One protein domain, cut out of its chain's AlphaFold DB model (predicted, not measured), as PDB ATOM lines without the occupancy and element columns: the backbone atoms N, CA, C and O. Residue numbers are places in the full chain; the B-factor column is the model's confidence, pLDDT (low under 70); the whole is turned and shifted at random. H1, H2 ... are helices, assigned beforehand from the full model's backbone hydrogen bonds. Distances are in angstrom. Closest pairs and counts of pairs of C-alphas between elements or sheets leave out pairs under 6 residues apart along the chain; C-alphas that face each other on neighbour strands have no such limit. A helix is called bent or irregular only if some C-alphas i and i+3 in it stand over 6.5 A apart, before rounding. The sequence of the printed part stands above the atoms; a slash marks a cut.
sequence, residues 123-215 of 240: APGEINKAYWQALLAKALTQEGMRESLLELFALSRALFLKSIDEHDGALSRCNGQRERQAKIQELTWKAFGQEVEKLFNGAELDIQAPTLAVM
ATOM      1  N   ALA A 123     203.844 161.939 145.737       93.62
ATOM      2  CA  ALA A 123     202.782 161.555 144.811       93.62
ATOM      3  C   ALA A 123     202.952 160.136 144.224       93.62
ATOM      4  O   ALA A 123     201.960 159.403 144.189       93.62
ATOM      5  N   PRO A 124     204.160 159.679 143.821       95.06
ATOM      6  CA  PRO A 124     204.341 158.328 143.294       95.06
ATOM      7  C   PRO A 124     203.920 157.217 144.249       95.06
ATOM      8  O   PRO A 124     203.350 156.229 143.796       95.06
ATOM      9  N   GLY A 125     204.162 157.373 145.556       93.44
ATOM     10  CA  GLY A 125     203.773 156.370 146.552       93.44
ATOM     11  C   GLY A 125     202.261 156.151 146.573       93.44
ATOM     12  O   GLY A 125     201.793 155.020 146.458       93.44
ATOM     13  N   GLU A 126     201.497 157.241 146.628       93.81
ATOM     14  CA  GLU A 126     200.033 157.197 146.638       93.81
ATOM     15  C   GLU A 126     199.450 156.704 145.305       93.81
ATOM     16  O   GLU A 126     198.541 155.871 145.292       93.81
ATOM     17  N   ILE A 127     199.993 157.173 144.175       95.62
ATOM     18  CA  ILE A 127     199.546 156.773 142.831       95.62
ATOM     19  C   ILE A 127     199.812 155.284 142.593       95.62
ATOM     20  O   ILE A 127     198.908 154.551 142.195       95.62
ATOM     21  N   ASN A 128     201.034 154.816 142.862       95.56
ATOM     22  CA  ASN A 128     201.404 153.422 142.625       95.56
ATOM     23  C   ASN A 128     200.667 152.476 143.570       95.56
ATOM     24  O   ASN A 128     200.225 151.419 143.132       95.56
ATOM     25  N   LYS A 129     200.443 152.866 144.832       94.44
ATOM     26  CA  LYS A 129     199.626 152.080 145.763       94.44
ATOM     27  C   LYS A 129     198.207 151.874 145.233       94.44
ATOM     28  O   LYS A 129     197.736 150.739 145.203       94.44
ATOM     29  N   ALA A 130     197.540 152.945 144.799       93.81
ATOM     30  CA  ALA A 130     196.198 152.853 144.224       93.81
ATOM     31  C   ALA A 130     196.186 152.000 142.943       93.81
ATOM     32  O   ALA A 130     195.302 151.165 142.755       93.81
ATOM     33  N   TYR A 131     197.208 152.149 142.097       94.62
ATOM     34  CA  TYR A 131     197.374 151.341 140.891       94.62
ATOM     35  C   TYR A 131     197.544 149.846 141.198       94.62
ATOM     36  O   TYR A 131     196.871 149.010 140.598       94.62
ATOM     37  N   TRP A 132     198.383 149.487 142.174       93.44
ATOM     38  CA  TRP A 132     198.577 148.096 142.592       93.44
ATOM     39  C   TRP A 132     197.321 147.490 143.206       93.44
ATOM     40  O   TRP A 132     197.014 146.331 142.942       93.44
ATOM     41  N   GLN A 133     196.562 148.268 143.982       93.50
ATOM     42  CA  GLN A 133     195.271 147.827 144.508       93.50
ATOM     43  C   GLN A 133     194.279 147.522 143.378       93.50
ATOM     44  O   GLN A 133     193.605 146.495 143.427       93.50
ATOM     45  N   ALA A 134     194.233 148.359 142.339       91.50
ATOM     46  CA  ALA A 134     193.391 148.123 141.169       91.50
ATOM     47  C   ALA A 134     193.837 146.884 140.373       91.50
ATOM     48  O   ALA A 134     193.001 146.063 139.992       91.50
ATOM     49  N   LEU A 135     195.148 146.705 140.167       90.69
ATOM     50  CA  LEU A 135     195.698 145.515 139.512       90.69
ATOM     51  C   LEU A 135     195.375 144.236 140.284       90.69
ATOM     52  O   LEU A 135     194.950 143.250 139.683       90.69
ATOM     53  N   LEU A 136     195.537 144.260 141.609       90.50
ATOM     54  CA  LEU A 136     195.211 143.128 142.469       90.50
ATOM     55  C   LEU A 136     193.715 142.804 142.409       90.50
ATOM     56  O   LEU A 136     193.353 141.647 142.226       90.50
ATOM     57  N   ALA A 137     192.848 143.814 142.512       89.81
ATOM     58  CA  ALA A 137     191.405 143.623 142.405       89.81
ATOM     59  C   ALA A 137     191.024 143.003 141.052       89.81
ATOM     60  O   ALA A 137     190.311 142.002 141.023       89.81
ATOM     61  N   LYS A 138     191.571 143.529 139.947       87.81
ATOM     62  CA  LYS A 138     191.350 142.996 138.595       87.81
ATOM     63  C   LYS A 138     191.807 141.542 138.472       87.81
ATOM     64  O   LYS A 138     191.088 140.735 137.887       87.81
ATOM     65  N   ALA A 139     192.973 141.203 139.026       87.25
ATOM     66  CA  ALA A 139     193.497 139.838 139.028       87.25
ATOM     67  C   ALA A 139     192.597 138.878 139.825       87.25
ATOM     68  O   ALA A 139     192.306 137.781 139.362       87.25
ATOM     69  N   LEU A 140     192.093 139.307 140.986       88.06
ATOM     70  CA  LEU A 140     191.201 138.498 141.824       88.06
ATOM     71  C   LEU A 140     189.810 138.283 141.209       88.06
ATOM     72  O   LEU A 140     189.144 137.309 141.549       88.06
ATOM     73  N   THR A 141     189.372 139.169 140.313       88.62
ATOM     74  CA  THR A 141     188.100 139.037 139.580       88.62
ATOM     75  C   THR A 141     188.225 138.289 138.253       88.62
ATOM     76  O   THR A 141     187.241 138.204 137.521       88.62
ATOM     77  N   GLN A 142     189.411 137.776 137.905       88.81
ATOM     78  CA  GLN A 142     189.572 136.959 136.703       88.81
ATOM     79  C   GLN A 142     188.693 135.708 136.783       88.81
ATOM     80  O   GLN A 142     188.529 135.108 137.849       88.81
ATOM     81  N   GLU A 143     188.115 135.331 135.645       90.44
ATOM     82  CA  GLU A 143     187.231 134.173 135.546       90.44
ATOM     83  C   GLU A 143     187.935 132.904 136.052       90.44
ATOM     84  O   GLU A 143     189.086 132.638 135.705       90.44
ATOM     85  N   GLY A 144     187.262 132.149 136.923       88.88
ATOM     86  CA  GLY A 144     187.794 130.923 137.520       88.88
ATOM     87  C   GLY A 144     188.804 131.128 138.653       88.88
ATOM     88  O   GLY A 144     189.159 130.153 139.319       88.88
ATOM     89  N   MET A 145     189.267 132.358 138.923       90.62
ATOM     90  CA  MET A 145     190.253 132.617 139.983       90.62
ATOM     91  C   MET A 145     189.676 132.309 141.366       90.62
ATOM     92  O   MET A 145     190.309 131.647 142.190       90.62
ATOM     93  N   ARG A 146     188.449 132.770 141.625       90.62
ATOM     94  CA  ARG A 146     187.765 132.543 142.901       90.62
ATOM     95  C   ARG A 146     187.511 131.059 143.128       90.62
ATOM     96  O   ARG A 146     187.763 130.565 144.224       90.62
ATOM     97  N   GLU A 147     186.998 130.370 142.117       93.38
ATOM     98  CA  GLU A 147     186.678 128.947 142.161       93.38
ATOM     99  C   GLU A 147     187.948 128.133 142.425       93.38
ATOM    100  O   GLU A 147     187.977 127.350 143.370       93.38
ATOM    101  N   SER A 148     189.034 128.425 141.704       91.50
ATOM    102  CA  SER A 148     190.334 127.771 141.897       91.50
ATOM    103  C   SER A 148     190.889 127.986 143.311       91.50
ATOM    104  O   SER A 148     191.337 127.042 143.960       91.50
ATOM    105  N   LEU A 149     190.830 129.218 143.837       91.19
ATOM    106  CA  LEU A 149     191.264 129.511 145.210       91.19
ATOM    107  C   LEU A 149     190.407 128.786 146.254       91.19
ATOM    108  O   LEU A 149     190.939 128.306 147.255       91.19
ATOM    109  N   LEU A 150     189.094 128.695 146.032       92.56
ATOM    110  CA  LEU A 150     188.182 127.970 146.916       92.56
ATOM    111  C   LEU A 150     188.435 126.463 146.887       92.56
ATOM    112  O   LEU A 150     188.416 125.840 147.948       92.56
ATOM    113  N   GLU A 151     188.697 125.882 145.718       93.25
ATOM    114  CA  GLU A 151     189.054 124.468 145.578       93.25
ATOM    115  C   GLU A 151     190.363 124.152 146.306       93.25
ATOM    116  O   GLU A 151     190.406 123.235 147.130       93.25
ATOM    117  N   LEU A 152     191.408 124.959 146.090       91.38
ATOM    118  CA  LEU A 152     192.689 124.803 146.784       91.38
ATOM    119  C   LEU A 152     192.531 124.950 148.305       91.38
ATOM    120  O   LEU A 152     193.068 124.142 149.067       91.38
ATOM    121  N   PHE A 153     191.756 125.937 148.758       93.31
ATOM    122  CA  PHE A 153     191.465 126.124 150.177       93.31
ATOM    123  C   PHE A 153     190.691 124.936 150.764       93.31
ATOM    124  O   PHE A 153     191.017 124.460 151.853       93.31
ATOM    125  N   ALA A 154     189.685 124.421 150.050       93.19
ATOM    126  CA  ALA A 154     188.895 123.274 150.489       93.19
ATOM    127  C   ALA A 154     189.752 122.007 150.619       93.19
ATOM    128  O   ALA A 154     189.633 121.291 151.617       93.19
ATOM    129  N   LEU A 155     190.645 121.759 149.656       91.19
ATOM    130  CA  LEU A 155     191.588 120.640 149.689       91.19
ATOM    131  C   LEU A 155     192.603 120.783 150.828       91.19
ATOM    132  O   LEU A 155     192.773 119.842 151.605       91.19
ATOM    133  N   SER A 156     193.218 121.960 150.988       90.00
ATOM    134  CA  SER A 156     194.154 122.234 152.089       90.00
ATOM    135  C   SER A 156     193.482 122.037 153.451       90.00
ATOM    136  O   SER A 156     194.009 121.331 154.311       90.00
ATOM    137  N   ARG A 157     192.259 122.555 153.624       91.31
ATOM    138  CA  ARG A 157     191.461 122.336 154.834       91.31
ATOM    139  C   ARG A 157     191.170 120.858 155.080       91.31
ATOM    140  O   ARG A 157     191.271 120.413 156.219       91.31
ATOM    141  N   ALA A 158     190.787 120.100 154.056       91.62
ATOM    142  CA  ALA A 158     190.503 118.675 154.203       91.62
ATOM    143  C   ALA A 158     191.750 117.881 154.622       91.62
ATOM    144  O   ALA A 158     191.646 117.000 155.476       91.62
ATOM    145  N   LEU A 159     192.917 118.208 154.061       88.50
ATOM    146  CA  LEU A 159     194.195 117.608 154.446       88.50
ATOM    147  C   LEU A 159     194.565 117.963 155.889       88.50
ATOM    148  O   LEU A 159     194.816 117.060 156.680       88.50
ATOM    149  N   PHE A 160     194.493 119.245 156.254       89.19
ATOM    150  CA  PHE A 160     194.764 119.710 157.616       89.19
ATOM    151  C   PHE A 160     193.851 119.046 158.656       89.19
ATOM    152  O   PHE A 160     194.304 118.613 159.708       89.19
ATOM    153  N   LEU A 161     192.549 118.937 158.370       89.12
ATOM    154  CA  LEU A 161     191.608 118.296 159.291       89.12
ATOM    155  C   LEU A 161     191.870 116.793 159.447       89.12
ATOM    156  O   LEU A 161     191.569 116.244 160.503       89.12
ATOM    157  N   LYS A 162     192.434 116.126 158.432       90.00
ATOM    158  CA  LYS A 162     192.874 114.727 158.550       90.00
ATOM    159  C   LYS A 162     194.117 114.568 159.425       90.00
ATOM    160  O   LYS A 162     194.292 113.499 159.992       90.00
ATOM    161  N   SER A 163     194.943 115.604 159.545       87.06
ATOM    162  CA  SER A 163     196.133 115.640 160.402       87.06
ATOM    163  C   SER A 163     195.918 116.468 161.675       87.06
ATOM    164  O   SER A 163     196.875 116.929 162.290       87.06
ATOM    165  N   ILE A 164     194.665 116.690 162.093       85.56
ATOM    166  CA  ILE A 164     194.348 117.594 163.211       85.56
ATOM    167  C   ILE A 164     194.966 117.140 164.541       85.56
ATOM    168  O   ILE A 164     195.349 117.982 165.354       85.56
ATOM    169  N   ASP A 165     195.118 115.829 164.724       85.12
ATOM    170  CA  ASP A 165     195.705 115.219 165.920       85.12
ATOM    171  C   ASP A 165     197.194 115.588 166.068       85.12
ATOM    172  O   ASP A 165     197.702 115.721 167.181       85.12
ATOM    173  N   GLU A 166     197.893 115.884 164.964       85.25
ATOM    174  CA  GLU A 166     199.273 116.400 164.985       85.25
ATOM    175  C   GLU A 166     199.361 117.797 165.632       85.25
ATOM    176  O   GLU A 166     200.432 118.253 166.040       85.25
ATOM    177  N   HIS A 167     198.221 118.478 165.775       81.12
ATOM    178  CA  HIS A 167     198.093 119.801 166.375       81.12
ATOM    179  C   HIS A 167     197.393 119.788 167.743       81.12
ATOM    180  O   HIS A 167     197.113 120.859 168.294       81.12
ATOM    181  N   ASP A 168     197.168 118.616 168.348       78.06
ATOM    182  CA  ASP A 168     196.472 118.495 169.637       78.06
ATOM    183  C   ASP A 168     197.157 119.270 170.770       78.06
ATOM    184  O   ASP A 168     196.492 119.842 171.635       78.06
ATOM    185  N   GLY A 169     198.486 119.399 170.740       80.25
ATOM    186  CA  GLY A 169     199.231 120.228 171.695       80.25
ATOM    187  C   GLY A 169     198.878 121.724 171.638       80.25
ATOM    188  O   GLY A 169     198.950 122.418 172.653       80.25
ATOM    189  N   ALA A 170     198.476 122.232 170.470       79.56
ATOM    190  CA  ALA A 170     198.004 123.607 170.307       79.56
ATOM    191  C   ALA A 170     196.510 123.741 170.646       79.56
ATOM    192  O   ALA A 170     196.107 124.743 171.233       79.56
ATOM    193  N   LEU A 171     195.700 122.732 170.312       84.62
ATOM    194  CA  LEU A 171     194.248 122.735 170.532       84.62
ATOM    195  C   LEU A 171     193.852 122.460 171.991       84.62
ATOM    196  O   LEU A 171     192.837 122.973 172.456       84.62
ATOM    197  N   SER A 172     194.657 121.693 172.727       83.06
ATOM    198  CA  SER A 172     194.473 121.393 174.159       83.06
ATOM    199  C   SER A 172     194.607 122.616 175.069       83.06
ATOM    200  O   SER A 172     194.129 122.593 176.199       83.06
ATOM    201  N   ARG A 173     195.228 123.695 174.578       84.56
ATOM    202  CA  ARG A 173     195.366 124.967 175.304       84.56
ATOM    203  C   ARG A 173     194.149 125.881 175.153       84.56
ATOM    204  O   ARG A 173     194.099 126.913 175.815       84.56
ATOM    205  N   CYS A 174     193.198 125.535 174.285       87.88
ATOM    206  CA  CYS A 174     191.993 126.326 174.066       87.88
ATOM    207  C   CYS A 174     190.968 126.086 175.183       87.88
ATOM    208  O   CYS A 174     190.578 124.949 175.458       87.88
ATOM    209  N   ASN A 175     190.448 127.167 175.763       87.19
ATOM    210  CA  ASN A 175     189.411 127.135 176.785       87.19
ATOM    211  C   ASN A 175     188.027 127.064 176.130       87.19
ATOM    212  O   ASN A 175     187.279 128.037 176.020       87.19
ATOM    213  N   GLY A 176     187.678 125.858 175.690       88.31
ATOM    214  CA  GLY A 176     186.351 125.534 175.182       88.31
ATOM    215  C   GLY A 176     186.216 125.575 173.661       88.31
ATOM    216  O   GLY A 176     187.146 125.837 172.897       88.31
ATOM    217  N   GLN A 177     185.006 125.254 173.206       88.44
ATOM    218  CA  GLN A 177     184.750 124.879 171.815       88.44
ATOM    219  C   GLN A 177     184.873 126.045 170.826       88.44
ATOM    220  O   GLN A 177     185.357 125.851 169.712       88.44
ATOM    221  N   ARG A 178     184.490 127.263 171.230       90.75
ATOM    222  CA  ARG A 178     184.583 128.461 170.381       90.75
ATOM    223  C   ARG A 178     186.035 128.844 170.091       90.75
ATOM    224  O   ARG A 178     186.372 129.126 168.946       90.75
ATOM    225  N   GLU A 179     186.886 128.828 171.114       90.44
ATOM    226  CA  GLU A 179     188.313 129.128 170.963       90.44
ATOM    227  C   GLU A 179     189.006 128.056 170.118       90.44
ATOM    228  O   GLU A 179     189.754 128.378 169.198       90.44
ATOM    229  N   ARG A 180     188.661 126.779 170.340       88.75
ATOM    230  CA  ARG A 180     189.169 125.670 169.526       88.75
ATOM    231  C   ARG A 180     188.787 125.816 168.048       88.75
ATOM    232  O   ARG A 180     189.634 125.613 167.185       88.75
ATOM    233  N   GLN A 181     187.549 126.208 167.737       89.44
ATOM    234  CA  GLN A 181     187.113 126.455 166.355       89.44
ATOM    235  C   GLN A 181     187.850 127.629 165.702       89.44
ATOM    236  O   GLN A 181     188.299 127.501 164.563       89.44
ATOM    237  N   ALA A 182     188.021 128.742 166.421       91.38
ATOM    238  CA  ALA A 182     188.800 129.877 165.930       91.38
ATOM    239  C   ALA A 182     190.255 129.469 165.651       91.38
ATOM    240  O   ALA A 182     190.807 129.821 164.608       91.38
ATOM    241  N   LYS A 183     190.850 128.651 166.531       91.19
ATOM    242  CA  LYS A 183     192.218 128.163 166.356       91.19
ATOM    243  C   LYS A 183     192.360 127.219 165.166       91.19
ATOM    244  O   LYS A 183     193.308 127.346 164.399       91.19
ATOM    245  N   ILE A 184     191.401 126.316 164.965       90.00
ATOM    246  CA  ILE A 184     191.341 125.451 163.777       90.00
ATOM    247  C   ILE A 184     191.268 126.294 162.500       90.00
ATOM    248  O   ILE A 184     191.962 125.996 161.529       90.00
ATOM    249  N   GLN A 185     190.465 127.361 162.493       90.12
ATOM    250  CA  GLN A 185     190.343 128.252 161.341       90.12
ATOM    251  C   GLN A 185     191.650 129.008 161.055       90.12
ATOM    252  O   GLN A 185     192.075 129.055 159.905       90.12
ATOM    253  N   GLU A 186     192.309 129.545 162.084       92.19
ATOM    254  CA  GLU A 186     193.631 130.180 161.968       92.19
ATOM    255  C   GLU A 186     194.669 129.215 161.374       92.19
ATOM    256  O   GLU A 186     195.349 129.550 160.404       92.19
ATOM    257  N   LEU A 187     194.761 127.998 161.919       90.88
ATOM    258  CA  LEU A 187     195.714 126.985 161.459       90.88
ATOM    259  C   LEU A 187     195.415 126.513 160.031       90.88
ATOM    260  O   LEU A 187     196.344 126.325 159.254       90.88
ATOM    261  N   THR A 188     194.137 126.403 159.661       90.81
ATOM    262  CA  THR A 188     193.721 126.088 158.287       90.81
ATOM    263  C   THR A 188     194.198 127.162 157.307       90.81
ATOM    264  O   THR A 188     194.778 126.840 156.274       90.81
ATOM    265  N   TRP A 189     193.995 128.446 157.631       93.00
ATOM    266  CA  TRP A 189     194.482 129.552 156.801       93.00
ATOM    267  C   TRP A 189     196.004 129.573 156.697       93.00
ATOM    268  O   TRP A 189     196.538 129.841 155.623       93.00
ATOM    269  N   LYS A 190     196.703 129.253 157.790       91.62
ATOM    270  CA  LYS A 190     198.161 129.146 157.793       91.62
ATOM    271  C   LYS A 190     198.650 128.009 156.894       91.62
ATOM    272  O   LYS A 190     199.560 128.234 156.104       91.62
ATOM    273  N   ALA A 191     198.041 126.826 156.985       89.56
ATOM    274  CA  ALA A 191     198.387 125.681 156.146       89.56
ATOM    275  C   ALA A 191     198.156 125.990 154.660       89.56
ATOM    276  O   ALA A 191     199.039 125.768 153.838       89.56
ATOM    277  N   PHE A 192     197.010 126.587 154.320       93.50
ATOM    278  CA  PHE A 192     196.738 127.041 152.957       93.50
ATOM    279  C   PHE A 192     197.772 128.067 152.474       93.50
ATOM    280  O   PHE A 192     198.313 127.919 151.381       93.50
ATOM    281  N   GLY A 193     198.093 129.068 153.302       91.75
ATOM    282  CA  GLY A 193     199.101 130.079 152.982       91.75
ATOM    283  C   GLY A 193     200.478 129.479 152.697       91.75
ATOM    284  O   GLY A 193     201.122 129.892 151.743       91.75
ATOM    285  N   GLN A 194     200.892 128.462 153.457       90.19
ATOM    286  CA  GLN A 194     202.154 127.751 153.232       90.19
ATOM    287  C   GLN A 194     202.161 126.957 151.921       90.19
ATOM    288  O   GLN A 194     203.175 126.934 151.231       90.19
ATOM    289  N   GLU A 195     201.053 126.308 151.556       89.44
ATOM    290  CA  GLU A 195     200.959 125.626 150.257       89.44
ATOM    291  C   GLU A 195     201.012 126.622 149.096       89.44
ATOM    292  O   GLU A 195     201.693 126.375 148.105       89.44
ATOM    293  N   VAL A 196     200.362 127.778 149.239       89.56
ATOM    294  CA  VAL A 196     200.436 128.862 148.253       89.56
ATOM    295  C   VAL A 196     201.849 129.451 148.170       89.56
ATOM    296  O   VAL A 196     202.345 129.676 147.073       89.56
ATOM    297  N   GLU A 197     202.534 129.647 149.296       89.31
ATOM    298  CA  GLU A 197     203.927 130.119 149.344       89.31
ATOM    299  C   GLU A 197     204.876 129.169 148.593       89.31
ATOM    300  O   GLU A 197     205.697 129.612 147.787       89.31
ATOM    301  N   LYS A 198     204.698 127.850 148.754       89.62
ATOM    302  CA  LYS A 198     205.452 126.837 147.994       89.62
ATOM    303  C   LYS A 198     205.230 126.922 146.484       89.62
ATOM    304  O   LYS A 198     206.127 126.536 145.742       89.62
ATOM    305  N   LEU A 199     204.069 127.398 146.016       87.12
ATOM    306  CA  LEU A 199     203.827 127.582 144.578       87.12
ATOM    307  C   LEU A 199     204.729 128.667 143.985       87.12
ATOM    308  O   LEU A 199     205.118 128.561 142.825       87.12
ATOM    309  N   PHE A 200     205.058 129.699 144.767       86.12
ATOM    310  CA  PHE A 200     205.946 130.767 144.320       86.12
ATOM    311  C   PHE A 200     207.417 130.346 144.378       86.12
ATOM    312  O   PHE A 200     208.168 130.662 143.458       86.12
ATOM    313  N   ASN A 201     207.816 129.554 145.383       87.00
ATOM    314  CA  ASN A 201     209.142 128.924 145.471       87.00
ATOM    315  C   ASN A 201     210.323 129.903 145.261       87.00
ATOM    316  O   ASN A 201     211.305 129.570 144.596       87.00
ATOM    317  N   GLY A 202     210.220 131.130 145.777       84.69
ATOM    318  CA  GLY A 202     211.244 132.165 145.632       84.69
ATOM    319  C   GLY A 202     211.169 132.959 144.324       84.69
ATOM    320  O   GLY A 202     211.881 133.952 144.188       84.69
ATOM    321  N   ALA A 203     210.307 132.585 143.372       84.00
ATOM    322  CA  ALA A 203     210.124 133.325 142.123       84.00
ATOM    323  C   ALA A 203     209.564 134.739 142.354       84.00
ATOM    324  O   ALA A 203     209.733 135.618 141.511       84.00
ATOM    325  N   GLU A 204     208.912 134.981 143.491       83.88
ATOM    326  CA  GLU A 204     208.430 136.297 143.906       83.88
ATOM    327  C   GLU A 204     209.557 137.314 144.132       83.88
ATOM    328  O   GLU A 204     209.322 138.512 143.990       83.88
ATOM    329  N   LEU A 205     210.780 136.858 144.433       83.62
ATOM    330  CA  LEU A 205     211.930 137.731 144.694       83.62
ATOM    331  C   LEU A 205     212.409 138.466 143.436       83.62
ATOM    332  O   LEU A 205     212.917 139.583 143.530       83.62
ATOM    333  N   ASP A 206     212.202 137.866 142.263       83.50
ATOM    334  CA  ASP A 206     212.627 138.417 140.974       83.50
ATOM    335  C   ASP A 206     211.528 139.251 140.290       83.50
ATOM    336  O   ASP A 206     211.728 139.794 139.199       83.50
ATOM    337  N   ILE A 207     210.345 139.367 140.905       83.94
ATOM    338  CA  ILE A 207     209.189 140.054 140.320       83.94
ATOM    339  C   ILE A 207     209.015 141.430 140.964       83.94
ATOM    340  O   ILE A 207     208.678 141.561 142.137       83.94
ATOM    341  N   GLN A 208     209.159 142.483 140.157       84.50
ATOM    342  CA  GLN A 208     208.830 143.848 140.568       84.50
ATOM    343  C   GLN A 208     207.411 144.229 140.147       84.50
ATOM    344  O   GLN A 208     206.991 143.979 139.014       84.50
ATOM    345  N   ALA A 209     206.681 144.880 141.054       85.94
ATOM    346  CA  ALA A 209     205.372 145.431 140.742       85.94
ATOM    347  C   ALA A 209     205.504 146.590 139.730       85.94
ATOM    348  O   ALA A 209     206.379 147.445 139.886       85.94
ATOM    349  N   PRO A 210     204.634 146.662 138.708       88.94
ATOM    350  CA  PRO A 210     204.703 147.711 137.698       88.94
ATOM    351  C   PRO A 210     204.363 149.070 138.315       88.94
ATOM    352  O   PRO A 210     203.387 149.199 139.051       88.94
ATOM    353  N   THR A 211     205.140 150.103 138.002       90.50
ATOM    354  CA  THR A 211     204.928 151.467 138.512       90.50
ATOM    355  C   THR A 211     204.300 152.364 137.454       90.50
ATOM    356  O   THR A 211     204.755 152.388 136.312       90.50
ATOM    357  N   LEU A 212     203.300 153.150 137.848       91.19
ATOM    358  CA  LEU A 212     202.615 154.118 136.991       91.19
ATOM    359  C   LEU A 212     203.256 155.514 137.065       91.19
ATOM    360  O   LEU A 212     203.335 156.220 136.062       91.19
ATOM    361  N   ALA A 213     203.740 155.900 138.247       94.06
ATOM    362  CA  ALA A 213     204.414 157.168 138.500       94.06
ATOM    363  C   ALA A 213     205.805 156.930 139.098       94.06
ATOM    364  O   ALA A 213     205.976 156.102 139.991       94.06
ATOM    365  N   VAL A 214     206.802 157.674 138.618       94.00
ATOM    366  CA  VAL A 214     208.197 157.574 139.070       94.00
ATOM    367  C   VAL A 214     208.774 158.977 139.202       94.00
ATOM    368  O   VAL A 214     208.600 159.805 138.305       94.00
ATOM    369  N   MET A 215     209.449 159.242 140.324       93.50
ATOM    370  CA  MET A 215     210.190 160.488 140.513       93.50
ATOM    371  C   MET A 215     211.327 160.578 139.495       93.50
ATOM    372  O   MET A 215     212.102 159.626 139.385       93.50
TER     373      MET A 215
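This is residues 123 to 215 of the 240 residues of an uncharacterized protein of Pseudomonas sp. (UniProt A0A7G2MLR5). An elongated, open arrangement of helices: the longest helix, H4, crosses H2 at a steep angle, with the short H3 turning the chain from H2 back into H4 at one end. H1 reaches away from the crossing as an arm, making an L with H2, and the stretch after H4, with the small H5, swings round until the printed part ends near where H1 begins. The 93 printed residues hold five named helices, H1 to H5 in order, and no named strand, class all helix. The whole is only just loose, close to extended, with a radius of gyration of the C-alphas of 18.4 A and spans of 54 by 27 by 24 A.

H4, residues 177 to 200, touches H2, residues 145 to 162, through residues 188 to 195 and 152 to 160 alone. Their closest C-alphas, of Ser 156 and Phe 192, are 5.5 A apart, at a steep tilt of 60 degrees, opposite ways. H3, residues 164 to 171, only just touches H4, at residues 180 to 184 alone, with 3 pairs of C-alphas within 8 A; the closest, of Leu 171 and Arg 180, are 6.0 A apart. H1, residues 123 to 140, is close to H2 but not clearly touching, about perpendicular at 74 degrees, the closest C-alphas being those of Leu 140 and Arg 146, 7.0 A apart. H5, residues 203 to 206, and H4 meet only through their link. H1 is apart from H3, H4 and H5. Every O i to N i+4 pair is within hydrogen-bond range in H1 and H2, against 19 of 20 in H4 and 1 of 4 in H3, where 4 of 5 O i to N i+3 pairs are; H5 is too short for an i+4 pair.

H4 spans 35.2 A, from C-alpha 177 at (184.750, 124.879, 171.815) to C-alpha 200 at (205.946, 130.767, 144.320). H1 spans 26.0 A from C-alpha 123 at (202.782, 161.555, 144.811), H2 25.9 A, H3 8.9 A and H5 5.8 A. H3 is irregular: C-alphas 166 and 169 are 7.7 A apart.

The two C-alphas farthest apart, of Gly 176 and Met 215, are 54.7 A apart, while those of Ala 123 and Met 215 are 8.6 A apart. The printed part has no cut, and the four links between helices are tight. Residues 141 to 148 and 197 to 208 stand free. The mean pLDDT of the printed part is 89.4, and no printed residue is under 70.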